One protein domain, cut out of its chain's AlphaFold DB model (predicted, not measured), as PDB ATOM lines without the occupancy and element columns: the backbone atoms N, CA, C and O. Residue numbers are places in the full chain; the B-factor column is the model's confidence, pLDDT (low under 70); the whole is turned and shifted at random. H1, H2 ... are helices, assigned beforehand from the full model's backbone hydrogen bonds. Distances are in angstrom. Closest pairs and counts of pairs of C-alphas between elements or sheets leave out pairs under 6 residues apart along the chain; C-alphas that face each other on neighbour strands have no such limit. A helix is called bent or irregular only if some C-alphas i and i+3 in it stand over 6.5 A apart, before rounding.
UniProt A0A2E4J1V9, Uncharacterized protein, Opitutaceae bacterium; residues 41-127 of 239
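Overview. This is residues 41 to 127 of the 239 residues of an uncharacterized protein of Opitutaceae bacterium (UniProt A0A2E4J1V9). Three helices, H1, H2 and H3, lie side by side in a loose row, each running opposite to its neighbour, with H2 in the middle; H2 and H3 form a helical hairpin, and short H4 sits beyond the last residues of H3. A tail, residues 115 to 127, folds back past H3. The printed part has 87 residues, with four named helices in the order H1, H2, H3, H4 and no named strand, and is all helix. It is compact, with a radius of gyration of the C-alphas of 13.8 A, and spans 39 by 34 by 19 A.

Arrangement. H1, residues 41 to 46, and H2, residues 60 to 75, are close but not clearly touching: their closest C-alphas, of Ala 44 and Ala 68, are 7.5 A apart. Their shallow tilt is 20 degrees, opposite ways. H2, with residues 60 to 66 alone, touches residues 92 to 99 of H3, which spans residues 82 to 99; the closest C-alphas, of Asn 62 and Leu 99, are 6.2 A apart. This hairpin has a shallow tilt of 23 degrees, opposite ways. H3 and H4, residues 104 to 114, are close but not clearly touching, at a steep tilt of 42 degrees, opposite ways; their closest C-alphas, of Arg 97 and Trp 104, are 5.8 A apart. H1 is apart from H3 and H4, and H2 from H4. Every O i to N i+4 pair is within hydrogen-bond range in H2, against 1 of 2 in H1, 12 of 14 in H3 and 4 of 7 in H4.

Along the chain. H1 begins at C-alpha 41, (162.561, 190.697, 188.364). H2 is 22.3 A long and H3 25.2 A. H3 has a kink of 28 degrees near residue 93 and is only just irregular, C-alphas 94 and 97 being 6.7 A apart. H4 is irregular, with C-alphas 106 and 109 8.5 A apart, and ends at C-alpha 114, (136.925, 196.554, 193.417).

Size, cuts and confidence. The C-alphas farthest apart, of Gly 77 and Thr 106, are 39.8 A apart. The printed part has no cut; the link H1 to H2 is long, H2 to H3 short and H3 to H4 tight. Residues 76 to 86, of which 82 to 86 belong to H3, stand free. The mean pLDDT of the printed part is 82.8, with residues 41 to 47, 77, 79 and 127 under 70.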
ATOM      1  N   ALA A  41     163.580 191.660 187.926       47.94
ATOM      2  CA  ALA A  41     162.561 190.697 188.364       47.94
ATOM      3  C   ALA A  41     162.629 190.355 189.868       47.94
ATOM      4  O   ALA A  41     161.722 189.695 190.378       47.94
ATOM      5  N   ALA A  42     163.691 190.770 190.569       48.25
ATOM      6  CA  ALA A  42     163.894 190.463 191.985       48.25
ATOM      7  C   ALA A  42     162.950 191.262 192.908       48.25
ATOM      8  O   ALA A  42     162.402 190.696 193.855       48.25
ATOM      9  N   ASP A  43     162.665 192.525 192.582       53.53
ATOM     10  CA  ASP A  43     161.835 193.396 193.432       53.53
ATOM     11  C   ASP A  43     160.366 192.941 193.485       53.53
ATOM     12  O   ASP A  43     159.716 192.997 194.527       53.53
ATOM     13  N   ALA A  44     159.835 192.402 192.382       54.81
ATOM     14  CA  ALA A  44     158.456 191.910 192.337       54.81
ATOM     15  C   ALA A  44     158.253 190.597 193.118       54.81
ATOM     16  O   ALA A  44     157.123 190.278 193.499       54.81
ATOM     17  N   SER A  45     159.319 189.818 193.343       60.50
ATOM     18  CA  SER A  45     159.253 188.595 194.151       60.50
ATOM     19  C   SER A  45     159.260 188.856 195.657       60.50
ATOM     20  O   SER A  45     158.656 188.072 196.389       60.50
ATOM     21  N   ASP A  46     159.871 189.952 196.111       62.19
ATOM     22  CA  ASP A  46     159.959 190.291 197.538       62.19
ATOM     23  C   ASP A  46     158.617 190.769 198.124       62.19
ATOM     24  O   ASP A  46     158.366 190.622 199.316       62.19
ATOM     25  N   GLU A  47     157.693 191.262 197.293       65.38
ATOM     26  CA  GLU A  47     156.355 191.692 197.734       65.38
ATOM     27  C   GLU A  47     155.306 190.558 197.768       65.38
ATOM     28  O   GLU A  47     154.140 190.778 198.130       65.38
ATOM     29  N   LEU A  48     155.679 189.331 197.388       80.69
ATOM     30  CA  LEU A  48     154.755 188.193 197.345       80.69
ATOM     31  C   LEU A  48     154.299 187.800 198.757       80.69
ATOM     32  O   LEU A  48     155.097 187.644 199.673       80.69
ATOM     33  N   GLY A  49     152.990 187.607 198.942       79.12
ATOM     34  CA  GLY A  49     152.420 187.184 200.228       79.12
ATOM     35  C   GLY A  49     152.379 188.263 201.319       79.12
ATOM     36  O   GLY A  49     151.782 188.030 202.370       79.12
ATOM     37  N   HIS A  50     152.928 189.456 201.077       84.69
ATOM     38  CA  HIS A  50     152.875 190.560 202.031       84.69
ATOM     39  C   HIS A  50     151.647 191.437 201.809       84.69
ATOM     40  O   HIS A  50     151.329 191.844 200.687       84.69
ATOM     41  N   ARG A  51     150.947 191.749 202.904       86.94
ATOM     42  CA  ARG A  51     149.801 192.655 202.869       86.94
ATOM     43  C   ARG A  51     150.282 194.088 202.687       86.94
ATOM     44  O   ARG A  51     151.065 194.585 203.490       86.94
ATOM     45  N   LEU A  52     149.760 194.752 201.663       87.00
ATOM     46  CA  LEU A  52     150.052 196.154 201.382       87.00
ATOM     47  C   LEU A  52     148.979 197.062 202.002       87.00
ATOM     48  O   LEU A  52     147.840 196.627 202.182       87.00
ATOM     49  N   PRO A  53     149.284 198.344 202.276       86.31
ATOM     50  CA  PRO A  53     148.303 199.298 202.806       86.31
ATOM     51  C   PRO A  53     147.078 199.508 201.900       86.31
ATOM     52  O   PRO A  53     146.007 199.870 202.375       86.31
ATOM     53  N   VAL A  54     147.230 199.256 200.598       88.00
ATOM     54  CA  VAL A  54     146.155 199.303 199.593       88.00
ATOM     55  C   VAL A  54     145.201 198.098 199.651       88.00
ATOM     56  O   VAL A  54     144.126 198.157 199.056       88.00
ATOM     57  N   ASP A  55     145.545 197.027 200.381       90.31
ATOM     58  CA  ASP A  55     144.718 195.815 200.493       90.31
ATOM     59  C   ASP A  55     143.525 196.027 201.427       90.31
ATOM     60  O   ASP A  55     143.626 195.949 202.664       90.31
ATOM     61  N   LYS A  56     142.358 196.234 200.817       90.44
ATOM     62  CA  LYS A  56     141.097 196.460 201.525       90.44
ATOM     63  C   LYS A  56     140.552 195.171 202.139       90.44
ATOM     64  O   LYS A  56     140.021 195.196 203.250       90.44
ATOM     65  N   PHE A  57     140.704 194.057 201.435       91.50
ATOM     66  CA  PHE A  57     140.167 192.750 201.799       91.50
ATOM     67  C   PHE A  57     141.285 191.757 202.114       91.50
ATOM     68  O   PHE A  57     142.401 191.863 201.603       91.50
ATOM     69  N   SER A  58     140.990 190.740 202.925       87.19
ATOM     70  CA  SER A  58     142.005 189.754 203.334       87.19
ATOM     71  C   SER A  58     142.533 188.922 202.162       87.19
ATOM     72  O   SER A  58     143.645 188.412 202.219       87.19
ATOM     73  N   GLY A  59     141.724 188.752 201.112       89.19
ATOM     74  CA  GLY A  59     142.093 187.989 199.920       89.19
ATOM     75  C   GLY A  59     142.871 188.788 198.870       89.19
ATOM     76  O   GLY A  59     143.379 188.176 197.931       89.19
ATOM     77  N   ASP A  60     142.996 190.115 199.017       90.94
ATOM     78  CA  ASP A  60     143.665 190.970 198.021       90.94
ATOM     79  C   ASP A  60     145.157 190.640 197.909       90.94
ATOM     80  O   ASP A  60     145.682 190.524 196.802       90.94
ATOM     81  N   THR A  61     145.817 190.364 199.037       90.69
ATOM     82  CA  THR A  61     147.209 189.893 199.074       90.69
ATOM     83  C   THR A  61     147.398 188.616 198.254       90.69
ATOM     84  O   THR A  61     148.300 188.525 197.417       90.69
ATOM     85  N   ASN A  62     146.503 187.640 198.430       90.56
ATOM     86  CA  ASN A  62     146.589 186.360 197.731       90.56
ATOM     87  C   ASN A  62     146.263 186.500 196.237       90.56
ATOM     88  O   ASN A  62     146.907 185.862 195.405       90.56
ATOM     89  N   LEU A  63     145.306 187.361 195.879       90.75
ATOM     90  CA  LEU A  63     144.976 187.645 194.483       90.75
ATOM     91  C   LEU A  63     146.108 188.400 193.769       90.75
ATOM     92  O   LEU A  63     146.435 188.058 192.632       90.75
ATOM     93  N   ARG A  64     146.745 189.380 194.425       90.94
ATOM     94  CA  ARG A  64     147.935 190.064 193.887       90.94
ATOM     95  C   ARG A  64     149.073 189.074 193.671       90.94
ATOM     96  O   ARG A  64     149.649 189.051 192.588       90.94
ATOM     97  N   THR A  65     149.340 188.228 194.662       89.31
ATOM     98  CA  THR A  65     150.372 187.184 194.576       89.31
ATOM     99  C   THR A  65     150.094 186.247 193.397       89.31
ATOM    100  O   THR A  65     150.982 185.998 192.586       89.31
ATOM    101  N   LEU A  66     148.844 185.801 193.220       89.06
ATOM    102  CA  LEU A  66     148.451 184.981 192.072       89.06
ATOM    103  C   LEU A  66     148.711 185.693 190.734       89.06
ATOM    104  O   LEU A  66     149.277 185.090 189.824       89.06
ATOM    105  N   ARG A  67     148.323 186.967 190.609       89.12
ATOM    106  CA  ARG A  67     148.558 187.757 189.388       89.12
ATOM    107  C   ARG A  67     150.045 187.936 189.097       89.12
ATOM    108  O   ARG A  67     150.442 187.807 187.943       89.12
ATOM    109  N   ALA A  68     150.860 188.178 190.122       86.69
ATOM    110  CA  ALA A  68     152.309 188.285 189.989       86.69
ATOM    111  C   ALA A  68     152.925 186.962 189.508       86.69
ATOM    112  O   ALA A  68     153.652 186.952 188.519       86.69
ATOM    113  N   LEU A  69     152.548 185.826 190.105       85.00
ATOM    114  CA  LEU A  69     153.008 184.503 189.664       85.00
ATOM    115  C   LEU A  69     152.592 184.191 188.220       85.00
ATOM    116  O   LEU A  69     153.388 183.667 187.435       85.00
ATOM    117  N   LEU A  70     151.352 184.525 187.852       83.19
ATOM    118  CA  LEU A  70     150.874 184.368 186.482       83.19
ATOM    119  C   LEU A  70     151.677 185.244 185.517       83.19
ATOM    120  O   LEU A  70     152.068 184.719 184.477       83.19
ATOM    121  N   LYS A  71     151.971 186.501 185.885       82.62
ATOM    122  CA  LYS A  71     152.798 187.452 185.120       82.62
ATOM    123  C   LYS A  71     154.227 186.945 184.925       82.62
ATOM    124  O   LYS A  71     154.722 186.934 183.801       82.62
ATOM    125  N   MET A  72     154.851 186.412 185.975       81.44
ATOM    126  CA  MET A  72     156.175 185.786 185.881       81.44
ATOM    127  C   MET A  72     156.168 184.586 184.922       81.44
ATOM    128  O   MET A  72     157.164 184.308 184.252       81.44
ATOM    129  N   CYS A  73     155.045 183.864 184.812       78.38
ATOM    130  CA  CYS A  73     154.903 182.808 183.810       78.38
ATOM    131  C   CYS A  73     154.824 183.357 182.371       78.38
ATOM    132  O   CYS A  73     155.305 182.672 181.466       78.38
ATOM    133  N   ASP A  74     154.248 184.547 182.134       76.00
ATOM    134  CA  ASP A  74     154.326 185.234 180.824       76.00
ATOM    135  C   ASP A  74     155.769 185.605 180.486       76.00
ATOM    136  O   ASP A  74     156.246 185.355 179.377       76.00
ATOM    137  N   GLU A  75     156.455 186.220 181.451       76.38
ATOM    138  CA  GLU A  75     157.754 186.869 181.255       76.38
ATOM    139  C   GLU A  75     158.865 185.861 180.945       76.38
ATOM    140  O   GLU A  75     159.813 186.186 180.235       76.38
ATOM    141  N   ARG A  76     158.682 184.588 181.323       72.19
ATOM    142  CA  ARG A  76     159.546 183.459 180.920       72.19
ATOM    143  C   ARG A  76     159.565 183.172 179.409       72.19
ATOM    144  O   ARG A  76     160.226 182.232 178.971       72.19
ATOM    145  N   GLY A  77     158.857 183.962 178.602       65.88
ATOM    146  CA  GLY A  77     158.959 183.952 177.146       65.88
ATOM    147  C   GLY A  77     158.075 182.921 176.453       65.88
ATOM    148  O   GLY A  77     158.287 182.623 175.276       65.88
ATOM    149  N   PHE A  78     157.081 182.385 177.161       72.38
ATOM    150  CA  PHE A  78     156.067 181.519 176.576       72.38
ATOM    151  C   PHE A  78     154.968 182.372 175.937       72.38
ATOM    152  O   PHE A  78     154.210 183.047 176.630       72.38
ATOM    153  N   GLU A  79     154.845 182.318 174.610       68.06
ATOM    154  CA  GLU A  79     153.717 182.940 173.915       68.06
ATOM    155  C   GLU A  79     152.403 182.291 174.367       68.06
ATOM    156  O   GLU A  79     152.181 181.088 174.184       68.06
ATOM    157  N   ARG A  80     151.520 183.092 174.970       72.62
ATOM    158  CA  ARG A  80     150.189 182.636 175.366       72.62
ATOM    159  C   ARG A  80     149.223 182.715 174.198       72.62
ATOM    160  O   ARG A  80     149.022 183.762 173.592       72.62
ATOM    161  N   SER A  81     148.546 181.605 173.936       81.50
ATOM    162  CA  SER A  81     147.378 181.598 173.060       81.50
ATOM    163  C   SER A  81     146.260 182.470 173.645       81.50
ATOM    164  O   SER A  81     146.087 182.559 174.863       81.50
ATOM    165  N   ALA A  82     145.421 183.046 172.780       79.44
ATOM    166  CA  ALA A  82     144.235 183.797 173.200       79.44
ATOM    167  C   ALA A  82     143.315 182.983 174.137       79.44
ATOM    168  O   ALA A  82     142.646 183.537 175.009       79.44
ATOM    169  N   HIS A  83     143.306 181.654 173.989       81.06
ATOM    170  CA  HIS A  83     142.573 180.754 174.873       81.06
ATOM    171  C   HIS A  83     143.153 180.720 176.296       81.06
ATOM    172  O   HIS A  83     142.392 180.765 177.260       81.06
ATOM    173  N   GLN A  84     144.481 180.703 176.445       81.56
ATOM    174  CA  GLN A  84     145.142 180.715 177.755       81.56
ATOM    175  C   GLN A  84     144.892 182.016 178.518       81.56
ATOM    176  O   GLN A  84     144.621 181.967 179.712       81.56
ATOM    177  N   LEU A  85     144.900 183.166 177.836       82.94
ATOM    178  CA  LEU A  85     144.578 184.451 178.470       82.94
ATOM    179  C   LEU A  85     143.137 184.475 179.002       82.94
ATOM    180  O   LEU A  85     142.891 184.867 180.145       82.94
ATOM    181  N   ARG A  86     142.181 183.983 178.203       85.12
ATOM    182  CA  ARG A  86     140.781 183.833 178.638       85.12
ATOM    183  C   ARG A  86     140.654 182.864 179.811       85.12
ATOM    184  O   ARG A  86     139.888 183.130 180.736       85.12
ATOM    185  N   PHE A  87     141.409 181.768 179.786       85.19
ATOM    186  CA  PHE A  87     141.461 180.803 180.878       85.19
ATOM    187  C   PHE A  87     142.029 181.423 182.162       85.19
ATOM    188  O   PHE A  87     141.402 181.259 183.201       85.19
ATOM    189  N   HIS A  88     143.124 182.190 182.110       85.50
ATOM    190  CA  HIS A  88     143.689 182.864 183.290       85.50
ATOM    191  C   HIS A  88     142.681 183.826 183.924       85.50
ATOM    192  O   HIS A  88     142.411 183.733 185.118       85.50
ATOM    193  N   SER A  89     142.023 184.660 183.113       86.38
ATOM    194  CA  SER A  89     140.960 185.547 183.600       86.38
ATOM    195  C   SER A  89     139.781 184.778 184.216       86.38
ATOM    196  O   SER A  89     139.189 185.215 185.203       86.38
ATOM    197  N   ALA A  90     139.392 183.635 183.644       87.44
ATOM    198  CA  ALA A  90     138.342 182.796 184.222       87.44
ATOM    199  C   ALA A  90     138.799 182.123 185.529       87.44
ATOM    200  O   ALA A  90     138.023 182.048 186.480       87.44
ATOM    201  N   PHE A  91     140.052 181.677 185.586       88.00
ATOM    202  CA  PHE A  91     140.663 181.021 186.737       88.00
ATOM    203  C   PHE A  91     140.812 181.968 187.930       88.00
ATOM    204  O   PHE A  91     140.411 181.609 189.037       88.00
ATOM    205  N   GLU A  92     141.286 183.198 187.717       90.31
ATOM    206  CA  GLU A  92     141.327 184.238 188.758       90.31
ATOM    207  C   GLU A  92     139.940 184.456 189.379       90.31
ATOM    208  O   GLU A  92     139.775 184.468 190.598       90.31
ATOM    209  N   ARG A  93     138.904 184.542 188.538       89.81
ATOM    210  CA  ARG A  93     137.532 184.774 189.004       89.81
ATOM    211  C   ARG A  93     136.926 183.570 189.722       89.81
ATOM    212  O   ARG A  93     136.155 183.759 190.659       89.81
ATOM    213  N   ALA A  94     137.261 182.350 189.307       88.06
ATOM    214  CA  ALA A  94     136.779 181.133 189.961       88.06
ATOM    215  C   ALA A  94     137.473 180.874 191.304       88.06
ATOM    216  O   ALA A  94     136.841 180.436 192.266       88.06
ATOM    217  N   THR A  95     138.768 181.184 191.397       88.81
ATOM    218  CA  THR A  95     139.538 181.025 192.640       88.81
ATOM    219  C   THR A  95     139.195 182.077 193.691       88.81
ATOM    220  O   THR A  95     139.416 181.829 194.875       88.81
ATOM    221  N   ALA A  96     138.562 183.194 193.311       88.81
ATOM    222  CA  ALA A  96     138.169 184.269 194.220       88.81
ATOM    223  C   ALA A  96     137.426 183.781 195.479       88.81
ATOM    224  O   ALA A  96     137.743 184.202 196.587       88.81
ATOM    225  N   ARG A  97     136.499 182.823 195.354       86.88
ATOM    226  CA  ARG A  97     135.780 182.271 196.520       86.88
ATOM    227  C   ARG A  97     136.715 181.625 197.549       86.88
ATOM    228  O   ARG A  97     136.419 181.637 198.742       86.88
ATOM    229  N   VAL A  98     137.813 181.040 197.084       88.56
ATOM    230  CA  VAL A  98     138.815 180.387 197.929       88.56
ATOM    231  C   VAL A  98     139.756 181.425 198.537       88.56
ATOM    232  O   VAL A  98     140.054 181.345 199.726       88.56
ATOM    233  N   LEU A  99     140.161 182.430 197.755       90.50
ATOM    234  CA  LEU A  99     141.056 183.500 198.210       90.50
ATOM    235  C   LEU A  99     140.387 184.412 199.251       90.50
ATOM    236  O   LEU A  99     140.974 184.723 200.283       90.50
ATOM    237  N   TYR A 100     139.123 184.776 199.031       90.44
ATOM    238  CA  TYR A 100     138.331 185.625 199.926       90.44
ATOM    239  C   TYR A 100     137.475 184.806 200.901       90.44
ATOM    240  O   TYR A 100     136.362 185.210 201.233       90.44
ATOM    241  N   LYS A 101     137.960 183.647 201.373       88.38
ATOM    242  CA  LYS A 101     137.179 182.661 202.155       88.38
ATOM    243  C   LYS A 101     136.312 183.266 203.272       88.38
ATOM    244  O   LYS A 101     135.224 182.760 203.529       88.38
ATOM    245  N   GLN A 102     136.791 184.316 203.940       86.38
ATOM    246  CA  GLN A 102     136.098 184.952 205.068       86.38
ATOM    247  C   GLN A 102     135.052 185.992 204.644       86.38
ATOM    248  O   GLN A 102     134.052 186.168 205.330       86.38
ATOM    249  N   GLU A 103     135.276 186.673 203.520       89.88
ATOM    250  CA  GLU A 103     134.518 187.866 203.115       89.88
ATOM    251  C   GLU A 103     133.652 187.620 201.871       89.88
ATOM    252  O   GLU A 103     132.785 188.427 201.542       89.88
ATOM    253  N   TRP A 104     133.835 186.485 201.189       89.12
ATOM    254  CA  TRP A 104     133.125 186.164 199.952       89.12
ATOM    255  C   TRP A 104     131.617 185.985 200.145       89.12
ATOM    256  O   TRP A 104     130.851 186.288 199.241       89.12
ATOM    257  N   SER A 105     131.154 185.491 201.295       87.31
ATOM    258  CA  SER A 105     129.715 185.313 201.543       87.31
ATOM    259  C   SER A 105     128.985 186.636 201.786       87.31
ATOM    260  O   SER A 105     127.820 186.756 201.423       87.31
ATOM    261  N   THR A 106     129.658 187.626 202.377       90.69
ATOM    262  CA  THR A 106     129.039 188.870 202.863       90.69
ATOM    263  C   THR A 106     129.352 190.083 201.990       90.69
ATOM    264  O   THR A 106     128.501 190.950 201.821       90.69
ATOM    265  N   ARG A 107     130.554 190.153 201.408       91.62
ATOM    266  CA  ARG A 107     131.071 191.325 200.677       91.62
ATOM    267  C   ARG A 107     131.346 191.053 199.199       91.62
ATOM    268  O   ARG A 107     131.998 191.862 198.544       91.62
ATOM    269  N   LYS A 108     130.811 189.958 198.645       90.56
ATOM    270  CA  LYS A 108     130.937 189.599 197.221       90.56
ATOM    271  C   LYS A 108     130.766 190.777 196.248       90.56
ATOM    272  O   LYS A 108     131.661 190.942 195.425       90.56
ATOM    273  N   PRO A 109     129.679 191.580 196.292       92.38
ATOM    274  CA  PRO A 109     129.490 192.647 195.308       92.38
ATOM    275  C   PRO A 109     130.599 193.704 195.380       92.38
ATOM    276  O   PRO A 109     131.131 194.082 194.345       92.38
ATOM    277  N   ALA A 110     131.028 194.089 196.585       93.00
ATOM    278  CA  ALA A 110     132.107 195.057 196.772       93.00
ATOM    279  C   ALA A 110     133.474 194.516 196.312       93.00
ATOM    280  O   ALA A 110     134.274 195.256 195.750       93.00
ATOM    281  N   ILE A 111     133.743 193.221 196.529       92.62
ATOM    282  CA  ILE A 111     134.962 192.560 196.036       92.62
ATOM    283  C   ILE A 111     134.954 192.509 194.502       92.62
ATOM    284  O   ILE A 111     135.963 192.794 193.865       92.62
ATOM    285  N   MET A 112     133.811 192.165 193.900       93.31
ATOM    286  CA  MET A 112     133.661 192.129 192.444       93.31
ATOM    287  C   MET A 112     133.836 193.515 191.818       93.31
ATOM    288  O   MET A 112     134.540 193.635 190.819       93.31
ATOM    289  N   GLU A 113     133.258 194.553 192.423       93.69
ATOM    290  CA  GLU A 113     133.404 195.944 191.985       93.69
ATOM    291  C   GLU A 113     134.858 196.421 192.081       93.69
ATOM    292  O   GLU A 113     135.404 196.923 191.100       93.69
ATOM    293  N   ALA A 114     135.526 196.174 193.214       90.62
ATOM    294  CA  ALA A 114     136.925 196.554 193.417       90.62
ATOM    295  C   ALA A 114     137.884 195.915 192.396       90.62
ATOM    296  O   ALA A 114     138.922 196.489 192.079       90.62
ATOM    297  N   GLN A 115     137.539 194.736 191.871       89.81
ATOM    298  CA  GLN A 115     138.343 194.008 190.884       89.81
ATOM    299  C   GLN A 115     137.851 194.190 189.436       89.81
ATOM    300  O   GLN A 115     138.421 193.588 188.523       89.81
ATOM    301  N   GLY A 116     136.798 194.985 189.208       91.69
ATOM    302  CA  GLY A 116     136.213 195.202 187.879       91.69
ATOM    303  C   GLY A 116     135.579 193.946 187.264       91.69
ATOM    304  O   GLY A 116     135.609 193.755 186.046       91.69
ATOM    305  N   TRP A 117     135.051 193.036 188.087       91.69
ATOM    306  CA  TRP A 117     134.465 191.775 187.634       91.69
ATOM    307  C   TRP A 117     132.947 191.860 187.483       91.69
ATOM    308  O   TRP A 117     132.215 191.964 188.460       91.69
ATOM    309  N   ASN A 118     132.460 191.656 186.259       88.94
ATOM    310  CA  ASN A 118     131.017 191.638 185.978       88.94
ATOM    311  C   ASN A 118     130.374 190.261 186.219       88.94
ATOM    312  O   ASN A 118     129.162 190.132 186.370       88.94
ATOM    313  N   THR A 119     131.165 189.185 186.199       86.69
ATOM    314  CA  THR A 119     130.671 187.805 186.333       86.69
ATOM    315  C   THR A 119     131.766 186.913 186.896       86.69
ATOM    316  O   THR A 119     132.891 186.959 186.398       86.69
ATOM    317  N   CYS A 120     131.434 186.052 187.860       83.25
ATOM    318  CA  CYS A 120     132.356 185.069 188.433       83.25
ATOM    319  C   CYS A 120     131.856 183.645 188.143       83.25
ATOM    320  O   CYS A 120     130.812 183.270 188.682       83.25
ATOM    321  N   PRO A 121     132.556 182.857 187.306       81.75
ATOM    322  CA  PRO A 121     132.227 181.451 187.120       81.75
ATOM    323  C   PRO A 121     132.515 180.674 188.410       81.75
ATOM    324  O   PRO A 121     133.509 180.927 189.086       81.75
ATOM    325  N   SER A 122     131.645 179.724 188.750       74.19
ATOM    326  CA  SER A 122     131.808 178.877 189.940       74.19
ATOM    327  C   SER A 122     132.982 177.906 189.806       74.19
ATOM    328  O   SER A 122     133.589 177.528 190.803       74.19
ATOM    329  N   GLU A 123     133.269 177.484 188.574       75.50
ATOM    330  CA  GLU A 123     134.220 176.429 188.238       75.50
ATOM    331  C   GLU A 123     134.873 176.726 186.884       75.50
ATOM    332  O   GLU A 123     134.274 177.366 186.014       75.50
ATOM    333  N   VAL A 124     136.095 176.228 186.688       74.56
ATOM    334  CA  VAL A 124     136.775 176.232 185.389       74.56
ATOM    335  C   VAL A 124     137.200 174.806 185.072       74.56
ATOM    336  O   VAL A 124     137.963 174.197 185.818       74.56
ATOM    337  N   LEU A 125     136.703 174.269 183.959       74.75
ATOM    338  CA  LEU A 125     137.013 172.911 183.526       74.75
ATOM    339  C   LEU A 125     138.248 172.911 182.625       74.75
ATOM    340  O   LEU A 125     138.256 173.527 181.560       74.75
ATOM    341  N   ILE A 126     139.279 172.176 183.039       72.19
ATOM    342  CA  ILE A 126     140.498 171.967 182.256       72.19
ATOM    343  C   ILE A 126     140.402 170.591 181.604       72.19
ATOM    344  O   ILE A 126     140.495 169.562 182.273       72.19
ATOM    345  N   ARG A 127     140.217 170.552 180.282       66.38
ATOM    346  CA  ARG A 127     140.279 169.293 179.537       66.38
ATOM    347  C   ARG A 127     141.743 168.946 179.282       66.38
ATOM    348  O   ARG A 127     142.339 169.411 178.315       66.38
TER     349      ARG A 127